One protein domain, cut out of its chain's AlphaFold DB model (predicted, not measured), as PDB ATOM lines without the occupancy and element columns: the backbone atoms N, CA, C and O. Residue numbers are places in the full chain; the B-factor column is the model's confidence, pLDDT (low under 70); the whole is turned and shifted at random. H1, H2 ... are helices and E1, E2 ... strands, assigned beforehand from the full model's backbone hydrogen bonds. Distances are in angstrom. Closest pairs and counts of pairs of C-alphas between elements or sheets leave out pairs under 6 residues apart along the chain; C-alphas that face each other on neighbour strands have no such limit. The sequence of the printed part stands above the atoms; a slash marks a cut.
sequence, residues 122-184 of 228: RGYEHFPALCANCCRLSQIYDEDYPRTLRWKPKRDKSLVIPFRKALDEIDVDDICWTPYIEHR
ATOM      1  N   ARG A 122     223.983  -5.658 227.110       65.94
ATOM      2  CA  ARG A 122     224.976  -5.178 228.083       65.94
ATOM      3  C   ARG A 122     225.783  -6.308 228.724       65.94
ATOM      4  O   ARG A 122     226.989  -6.176 228.907       65.94
ATOM      5  N   GLY A 123     225.117  -7.409 229.068       65.50
ATOM      6  CA  GLY A 123     225.776  -8.601 229.595       65.50
ATOM      7  C   GLY A 123     226.748  -9.210 228.587       65.50
ATOM      8  O   GLY A 123     227.879  -9.503 228.945       65.50
ATOM      9  N   TYR A 124     226.351  -9.346 227.323       71.62
ATOM     10  CA  TYR A 124     227.208  -9.925 226.283       71.62
ATOM     11  C   TYR A 124     228.405  -9.051 225.920       71.62
ATOM     12  O   TYR A 124     229.472  -9.579 225.628       71.62
ATOM     13  N   GLU A 125     228.241  -7.732 225.986       79.19
ATOM     14  CA  GLU A 125     229.325  -6.779 225.772       79.19
ATOM     15  C   GLU A 125     230.411  -6.882 226.853       79.19
ATOM     16  O   GLU A 125     231.601  -6.880 226.545       79.19
ATOM     17  N   HIS A 126     230.011  -7.015 228.120       76.94
ATOM     18  CA  HIS A 126     230.945  -7.149 229.241       76.94
ATOM     19  C   HIS A 126     231.460  -8.569 229.454       76.94
ATOM     20  O   HIS A 126     232.554  -8.744 229.982       76.94
ATOM     21  N   PHE A 127     230.691  -9.576 229.053       79.44
ATOM     22  CA  PHE A 127     231.001 -10.978 229.294       79.44
ATOM     23  C   PHE A 127     230.891 -11.787 227.993       79.44
ATOM     24  O   PHE A 127     229.926 -12.543 227.799       79.44
ATOM     25  N   PRO A 128     231.883 -11.678 227.089       74.94
ATOM     26  CA  PRO A 128     231.883 -12.412 225.824       74.94
ATOM     27  C   PRO A 128     231.759 -13.933 226.011       74.94
ATOM     28  O   PRO A 128     231.107 -14.611 225.210       74.94
ATOM     29  N   ALA A 129     232.304 -14.472 227.107       71.94
ATOM     30  CA  ALA A 129     232.210 -15.889 227.463       71.94
ATOM     31  C   ALA A 129     230.757 -16.362 227.678       71.94
ATOM     32  O   ALA A 129     230.371 -17.433 227.201       71.94
ATOM     33  N   LEU A 130     229.905 -15.534 228.301       70.19
ATOM     34  CA  LEU A 130     228.471 -15.823 228.460       70.19
ATOM     35  C   LEU A 130     227.743 -15.826 227.111       70.19
ATOM     36  O   LEU A 130     226.731 -16.511 226.929       70.19
ATOM     37  N   CYS A 131     228.258 -15.059 226.151       67.12
ATOM     38  CA  CYS A 131     227.663 -14.906 224.837       67.12
ATOM     39  C   CYS A 131     227.895 -16.126 223.931       67.12
ATOM     40  O   CYS A 131     226.968 -16.533 223.222       67.12
ATOM     41  N   ALA A 132     229.081 -16.744 223.969       66.69
ATOM     42  CA  ALA A 132     229.471 -17.837 223.065       66.69
ATOM     43  C   ALA A 132     228.435 -18.984 223.013       66.69
ATOM     44  O   ALA A 132     228.067 -19.501 221.946       66.69
ATOM     45  N   ASN A 133     227.876 -19.337 224.170       64.62
ATOM     46  CA  ASN A 133     226.928 -20.442 224.284       64.62
ATOM     47  C   ASN A 133     225.469 -20.032 224.041       64.62
ATOM     48  O   ASN A 133     224.686 -20.845 223.536       64.62
ATOM     49  N   CYS A 134     225.117 -18.772 224.288       64.12
ATOM     50  CA  CYS A 134     223.730 -18.318 224.410       64.12
ATOM     51  C   CYS A 134     223.247 -17.474 223.224       64.12
ATOM     52  O   CYS A 134     222.049 -17.436 222.935       64.12
ATOM     53  N   CYS A 135     224.171 -16.855 222.492       69.88
ATOM     54  CA  CYS A 135     223.864 -15.918 221.421       69.88
ATOM     55  C   CYS A 135     224.687 -16.190 220.165       69.88
ATOM     56  O   CYS A 135     225.629 -16.983 220.154       69.88
ATOM     57  N   ARG A 136     224.264 -15.577 219.064       74.75
ATOM     58  CA  ARG A 136     225.005 -15.529 217.805       74.75
ATOM     59  C   ARG A 136     225.186 -14.072 217.416       74.75
ATOM     60  O   ARG A 136     224.278 -13.269 217.630       74.75
ATOM     61  N   LEU A 137     226.326 -13.753 216.817       78.25
ATOM     62  CA  LEU A 137     226.506 -12.466 216.158       78.25
ATOM     63  C   LEU A 137     225.503 -12.353 215.005       78.25
ATOM     64  O   LEU A 137     225.310 -13.293 214.228       78.25
ATOM     65  N   SER A 138     224.830 -11.213 214.918       78.81
ATOM     66  CA  SER A 138     223.954 -10.902 213.797       78.81
ATOM     67  C   SER A 138     224.803 -10.649 212.549       78.81
ATOM     68  O   SER A 138     225.602  -9.723 212.518       78.81
ATOM     69  N   GLN A 139     224.609 -11.458 211.505       79.38
ATOM     70  CA  GLN A 139     225.344 -11.334 210.234       79.38
ATOM     71  C   GLN A 139     225.025 -10.053 209.450       79.38
ATOM     72  O   GLN A 139     225.755  -9.701 208.536       79.38
ATOM     73  N   ILE A 140     223.925  -9.386 209.794       78.56
ATOM     74  CA  ILE A 140     223.468  -8.142 209.164       78.56
ATOM     75  C   ILE A 140     223.753  -6.914 210.039       78.56
ATOM     76  O   ILE A 140     223.228  -5.843 209.765       78.56
ATOM     77  N   TYR A 141     224.480  -7.083 211.149       80.94
ATOM     78  CA  TYR A 141     224.800  -5.970 212.036       80.94
ATOM     79  C   TYR A 141     225.836  -5.050 211.396       80.94
ATOM     80  O   TYR A 141     226.847  -5.518 210.878       80.94
ATOM     81  N   ASP A 142     225.574  -3.753 211.501       82.88
ATOM     82  CA  ASP A 142     226.491  -2.674 211.164       82.88
ATOM     83  C   ASP A 142     226.621  -1.752 212.386       82.88
ATOM     84  O   ASP A 142     225.672  -1.611 213.161       82.88
ATOM     85  N   GLU A 143     227.791  -1.142 212.577       82.50
ATOM     86  CA  GLU A 143     228.069  -0.258 213.717       82.50
ATOM     87  C   GLU A 143     227.243   1.050 213.681       82.50
ATOM     88  O   GLU A 143     227.166   1.752 214.689       82.50
ATOM     89  N   ASP A 144     226.583   1.367 212.561       80.00
ATOM     90  CA  ASP A 144     225.582   2.438 212.458       80.00
ATOM     91  C   ASP A 144     224.260   2.097 213.175       80.00
ATOM     92  O   ASP A 144     223.458   2.992 213.451       80.00
ATOM     93  N   TYR A 145     224.035   0.831 213.540       77.62
ATOM     94  CA  TYR A 145     222.857   0.388 214.287       77.62
ATOM     95  C   TYR A 145     223.111   0.263 215.801       77.62
ATOM     96  O   TYR A 145     224.249   0.037 216.231       77.62
ATOM     97  N   PRO A 146     222.040   0.321 216.629       77.19
ATOM     98  CA  PRO A 146     222.122   0.075 218.066       77.19
ATOM     99  C   PRO A 146     222.889  -1.203 218.394       77.19
ATOM    100  O   PRO A 146     222.599  -2.276 217.852       77.19
ATOM    101  N   ARG A 147     223.848  -1.117 219.323       80.00
ATOM    102  CA  ARG A 147     224.764  -2.232 219.601       80.00
ATOM    103  C   ARG A 147     224.071  -3.472 220.165       80.00
ATOM    104  O   ARG A 147     224.544  -4.589 219.987       80.00
ATOM    105  N   THR A 148     222.895  -3.313 220.764       72.94
ATOM    106  CA  THR A 148     222.050  -4.441 221.203       72.94
ATOM    107  C   THR A 148     221.646  -5.375 220.059       72.94
ATOM    108  O   THR A 148     221.519  -6.579 220.281       72.94
ATOM    109  N   LEU A 149     221.530  -4.867 218.827       74.88
ATOM    110  CA  LEU A 149     221.187  -5.655 217.636       74.88
ATOM    111  C   LEU A 149     222.339  -6.538 217.137       74.88
ATOM    112  O   LEU A 149     222.117  -7.436 216.315       74.88
ATOM    113  N   ARG A 150     223.558  -6.326 217.651       79.31
ATOM    114  CA  ARG A 150     224.720  -7.180 217.381       79.31
ATOM    115  C   ARG A 150     224.474  -8.618 217.827       79.31
ATOM    116  O   ARG A 150     224.983  -9.550 217.199       79.31
ATOM    117  N   TRP A 151     223.667  -8.817 218.866       76.12
ATOM    118  CA  TRP A 151     223.469 -10.111 219.508       76.12
ATOM    119  C   TRP A 151     222.077 -10.676 219.219       76.12
ATOM    120  O   TRP A 151     221.058 -10.088 219.569       76.12
ATOM    121  N   LYS A 152     222.024 -11.866 218.609       73.06
ATOM    122  CA  LYS A 152     220.785 -12.630 218.418       73.06
ATOM    123  C   LYS A 152     220.708 -13.777 219.429       73.06
ATOM    124  O   LYS A 152     221.543 -14.688 219.355       73.06
ATOM    125  N   PRO A 153     219.716 -13.789 220.337       68.75
ATOM    126  CA  PRO A 153     219.535 -14.893 221.271       68.75
ATOM    127  C   PRO A 153     219.175 -16.187 220.533       68.75
ATOM    128  O   PRO A 153     218.390 -16.188 219.578       68.75
ATOM    129  N   LYS A 154     219.750 -17.315 220.967       70.00
ATOM    130  CA  LYS A 154     219.349 -18.641 220.475       70.00
ATOM    131  C   LYS A 154     217.967 -18.963 221.068       70.00
ATOM    132  O   LYS A 154     217.814 -18.947 222.283       70.00
ATOM    133  N   ARG A 155     216.973 -19.256 220.218       55.03
ATOM    134  CA  ARG A 155     215.541 -19.389 220.585       55.03
ATOM    135  C   ARG A 155     215.198 -20.524 221.571       55.03
ATOM    136  O   ARG A 155     214.061 -20.587 222.008       55.03
ATOM    137  N   ASP A 156     216.143 -21.398 221.918       52.75
ATOM    138  CA  ASP A 156     215.813 -22.782 222.285       52.75
ATOM    139  C   ASP A 156     216.286 -23.248 223.673       52.75
ATOM    140  O   ASP A 156     216.476 -24.442 223.895       52.75
ATOM    141  N   LYS A 157     216.562 -22.346 224.626       52.47
ATOM    142  CA  LYS A 157     217.090 -22.772 225.936       52.47
ATOM    143  C   LYS A 157     216.529 -21.978 227.116       52.47
ATOM    144  O   LYS A 157     216.559 -20.750 227.139       52.47
ATOM    145  N   SER A 158     216.121 -22.702 228.160       56.44
ATOM    146  CA  SER A 158     216.017 -22.201 229.534       56.44
ATOM    147  C   SER A 158     217.434 -21.966 230.082       56.44
ATOM    148  O   SER A 158     218.058 -22.810 230.719       56.44
ATOM    149  N   LEU A 159     218.005 -20.807 229.759       62.34
ATOM    150  CA  LEU A 159     219.439 -20.537 229.930       62.34
ATOM    151  C   LEU A 159     219.877 -20.200 231.366       62.34
ATOM    152  O   LEU A 159     221.058 -19.954 231.591       62.34
ATOM    153  N   VAL A 160     218.973 -20.202 232.349       65.06
ATOM    154  CA  VAL A 160     219.280 -19.721 233.710       65.06
ATOM    155  C   VAL A 160     220.410 -20.520 234.370       65.06
ATOM    156  O   VAL A 160     221.319 -19.926 234.941       65.06
ATOM    157  N   ILE A 161     220.379 -21.855 234.283       68.75
ATOM    158  CA  ILE A 161     221.394 -22.716 234.915       68.75
ATOM    159  C   ILE A 161     222.765 -22.567 234.226       68.75
ATOM    160  O   ILE A 161     223.740 -22.311 234.933       68.75
ATOM    161  N   PRO A 162     222.872 -22.641 232.881       70.00
ATOM    162  CA  PRO A 162     224.126 -22.353 232.186       70.00
ATOM    163  C   PRO A 162     224.697 -20.960 232.476       70.00
ATOM    164  O   PRO A 162     225.903 -20.842 232.658       70.00
ATOM    165  N   PHE A 163     223.855 -19.921 232.551       70.50
ATOM    166  CA  PHE A 163     224.316 -18.568 232.878       70.50
ATOM    167  C   PHE A 163     224.875 -18.473 234.291       70.50
ATOM    168  O   PHE A 163     225.922 -17.868 234.470       70.50
ATOM    169  N   ARG A 164     224.205 -19.074 235.283       72.31
ATOM    170  CA  ARG A 164     224.708 -19.094 236.665       72.31
ATOM    171  C   ARG A 164     226.066 -19.770 236.746       72.31
ATOM    172  O   ARG A 164     227.001 -19.153 237.224       72.31
ATOM    173  N   LYS A 165     226.193 -20.970 236.173       76.62
ATOM    174  CA  LYS A 165     227.465 -21.698 236.158       76.62
ATOM    175  C   LYS A 165     228.584 -20.883 235.499       76.62
ATOM    176  O   LYS A 165     229.661 -20.771 236.059       76.62
ATOM    177  N   ALA A 166     228.310 -20.280 234.345       76.44
ATOM    178  CA  ALA A 166     229.309 -19.483 233.642       76.44
ATOM    179  C   ALA A 166     229.643 -18.155 234.352       76.44
ATOM    180  O   ALA A 166     230.740 -17.646 234.180       76.44
ATOM    181  N   LEU A 167     228.720 -17.596 235.145       75.81
ATOM    182  CA  LEU A 167     228.993 -16.457 236.029       75.81
ATOM    183  C   LEU A 167     229.801 -16.867 237.267       75.81
ATOM    184  O   LEU A 167     230.622 -16.082 237.720       75.81
ATOM    185  N   ASP A 168     229.571 -18.062 237.811       80.94
ATOM    186  CA  ASP A 168     230.315 -18.584 238.964       80.94
ATOM    187  C   ASP A 168     231.759 -18.964 238.586       80.94
ATOM    188  O   ASP A 168     232.657 -18.901 239.422       80.94
ATOM    189  N   GLU A 169     231.984 -19.352 237.327       84.56
ATOM    190  CA  GLU A 169     233.289 -19.745 236.776       84.56
ATOM    191  C   GLU A 169     234.081 -18.572 236.168       84.56
ATOM    192  O   GLU A 169     235.197 -18.786 235.703       84.56
ATOM    193  N   ILE A 170     233.523 -17.355 236.135       83.50
ATOM    194  CA  ILE A 170     234.139 -16.222 235.434       83.50
ATOM    195  C   ILE A 170     235.340 -15.652 236.197       83.50
ATOM    196  O   ILE A 170     235.239 -15.357 237.390       83.50
ATOM    197  N   ASP A 171     236.454 -15.430 235.499       83.88
ATOM    198  CA  ASP A 171     237.600 -14.702 236.047       83.88
ATOM    199  C   ASP A 171     237.521 -13.202 235.699       83.88
ATOM    200  O   ASP A 171     236.824 -12.775 234.778       83.88
ATOM    201  N   VAL A 172     238.252 -12.370 236.437       81.00
ATOM    202  CA  VAL A 172     238.405 -10.926 236.206       81.00
ATOM    203  C   VAL A 172     238.924 -10.629 234.798       81.00
ATOM    204  O   VAL A 172     238.532  -9.614 234.212       81.00
ATOM    205  N   ASP A 173     239.774 -11.507 234.267       84.81
ATOM    206  CA  ASP A 173     240.364 -11.389 232.931       84.81
ATOM    207  C   ASP A 173     239.373 -11.743 231.808       84.81
ATOM    208  O   ASP A 173     239.522 -11.268 230.681       84.81
ATOM    209  N   ASP A 174     238.307 -12.490 232.114       81.44
ATOM    210  CA  ASP A 174     237.228 -12.800 231.166       81.44
ATOM    211  C   ASP A 174     236.228 -11.639 231.006       81.44
ATOM    212  O   ASP A 174     235.331 -11.675 230.153       81.44
ATOM    213  N   ILE A 175     236.361 -10.597 231.834       81.88
ATOM    214  CA  ILE A 175     235.491  -9.425 231.825       81.88
ATOM    215  C   ILE A 175     236.054  -8.383 230.863       81.88
ATOM    216  O   ILE A 175     237.116  -7.794 231.072       81.88
ATOM    217  N   CYS A 176     235.273  -8.055 229.838       84.75
ATOM    218  CA  CYS A 176     235.530  -6.885 229.019       84.75
ATOM    219  C   CYS A 176     235.179  -5.627 229.818       84.75
ATOM    220  O   CYS A 176     234.017  -5.224 229.937       84.75
ATOM    221  N   TRP A 177     236.201  -4.996 230.394       83.81
ATOM    222  CA  TRP A 177     236.018  -3.789 231.193       83.81
ATOM    223  C   TRP A 177     235.614  -2.590 230.350       83.81
ATOM    224  O   TRP A 177     234.904  -1.747 230.865       83.81
ATOM    225  N   THR A 178     235.986  -2.527 229.073       87.25
ATOM    226  CA  THR A 178     235.770  -1.363 228.200       87.25
ATOM    227  C   THR A 178     235.067  -1.761 226.894       87.25
ATOM    228  O   THR A 178     235.665  -1.677 225.816       87.25
ATOM    229  N   PRO A 179     233.795  -2.198 226.952       84.12
ATOM    230  CA  PRO A 179     233.121  -2.845 225.823       84.12
ATOM    231  C   PRO A 179     232.929  -1.938 224.610       84.12
ATOM    232  O   PRO A 179     232.902  -2.404 223.474       84.12
ATOM    233  N   TYR A 180     232.807  -0.631 224.836       86.94
ATOM    234  CA  TYR A 180     232.420   0.317 223.796       86.94
ATOM    235  C   TYR A 180     233.600   0.949 223.054       86.94
ATOM    236  O   TYR A 180     233.350   1.809 222.218       86.94
ATOM    237  N   ILE A 181     234.858   0.560 223.327       87.06
ATOM    238  CA  ILE A 181     236.048   1.168 222.688       87.06
ATOM    239  C   ILE A 181     235.930   1.167 221.161       87.06
ATOM    240  O   ILE A 181     236.087   2.213 220.537       87.06
ATOM    241  N   GLU A 182     235.595   0.024 220.567       83.81
ATOM    242  CA  GLU A 182     235.456  -0.107 219.109       83.81
ATOM    243  C   GLU A 182     234.282   0.722 218.566       83.81
ATOM    244  O   GLU A 182     234.373   1.320 217.496       83.81
ATOM    245  N   HIS A 183     233.200   0.830 219.346       87.06
ATOM    246  CA  HIS A 183     232.002   1.582 218.973       87.06
ATOM    247  C   HIS A 183     232.209   3.104 219.037       87.06
ATOM    248  O   HIS A 183     231.427   3.858 218.456       87.06
ATOM    249  N   ARG A 184     233.277   3.586 219.697       88.00
ATOM    250  CA  ARG A 184     233.539   5.028 219.860       88.00
ATOM    251  C   ARG A 184     233.723   5.775 218.546       88.00
ATOM    252  O   ARG A 184     233.481   6.977 218.513       88.00
TER     253      ARG A 184
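Overview. This is residues 122 to 184 of the 228 residues of the protein "protein MAIN-LIKE 1-like" of Cicer arietinum (UniProt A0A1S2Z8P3). Two short helices, H1 and H2, make the middle of a flat piece, and the later parts go round them as a loose horseshoe. H3 and the small sheet of E1 and E2 line one side, H4 closes one end, and the tail of residues 169 to 184 runs back along the opposite side. The 63 printed residues hold H1, H2, E1, H3, E2 and H4 in that order; the sheet is antiparallel, and the class is mostly helix, with under half of the residues in named elements. The whole is only just compact, close to loose, with a radius of gyration of the C-alphas of 12.4 A and spans of 34 by 29 by 13 A.

Arrangement. H1, residues 122 to 126, and H2, residues 128 to 134, touch only at the corner, and only just, with 3 pairs of C-alphas within 8 A; the closest are those of Tyr 124 and Cys 131, 5.2 A. E1, residues 135 to 137, and E2, residues 151 to 153, are antiparallel neighbours at 145 degrees; N 136 and O 152 are within hydrogen-bond range at 2.9 A. H3, residues 147 to 150, is close to H1 but not clearly touching: the closest C-alphas, of Arg 122 and Thr 148, are 7.5 A apart. H4, residues 160 to 168, touches H2 at a shallow tilt of 21 degrees, opposite ways; the closest C-alphas are those of Leu 130 and Ala 166, 6.4 A. H3 and H4 are apart. Every O i to N i+4 pair is within hydrogen-bond range in H1 and H4; H2 has 1 of 3, and 2 of 4 O i to N i+3 pairs, while H3 is too short for an i+4 pair.

Along the chain. H1 begins at C-alpha 122, (224.976, -5.178, 228.083), and H2 is 10.2 A long. H4, 12.3 A long, ends at C-alpha 168, (230.315, -18.584, 238.964).

Size, cuts and confidence. The C-alphas farthest apart, of Asp 144 and Asp 168, are 34.2 A apart. The printed part has no cut, and no link is long. Its mean pLDDT is 75.3, with residues 122 to 123, 131 to 135, 153 and 155 to 161 under 70.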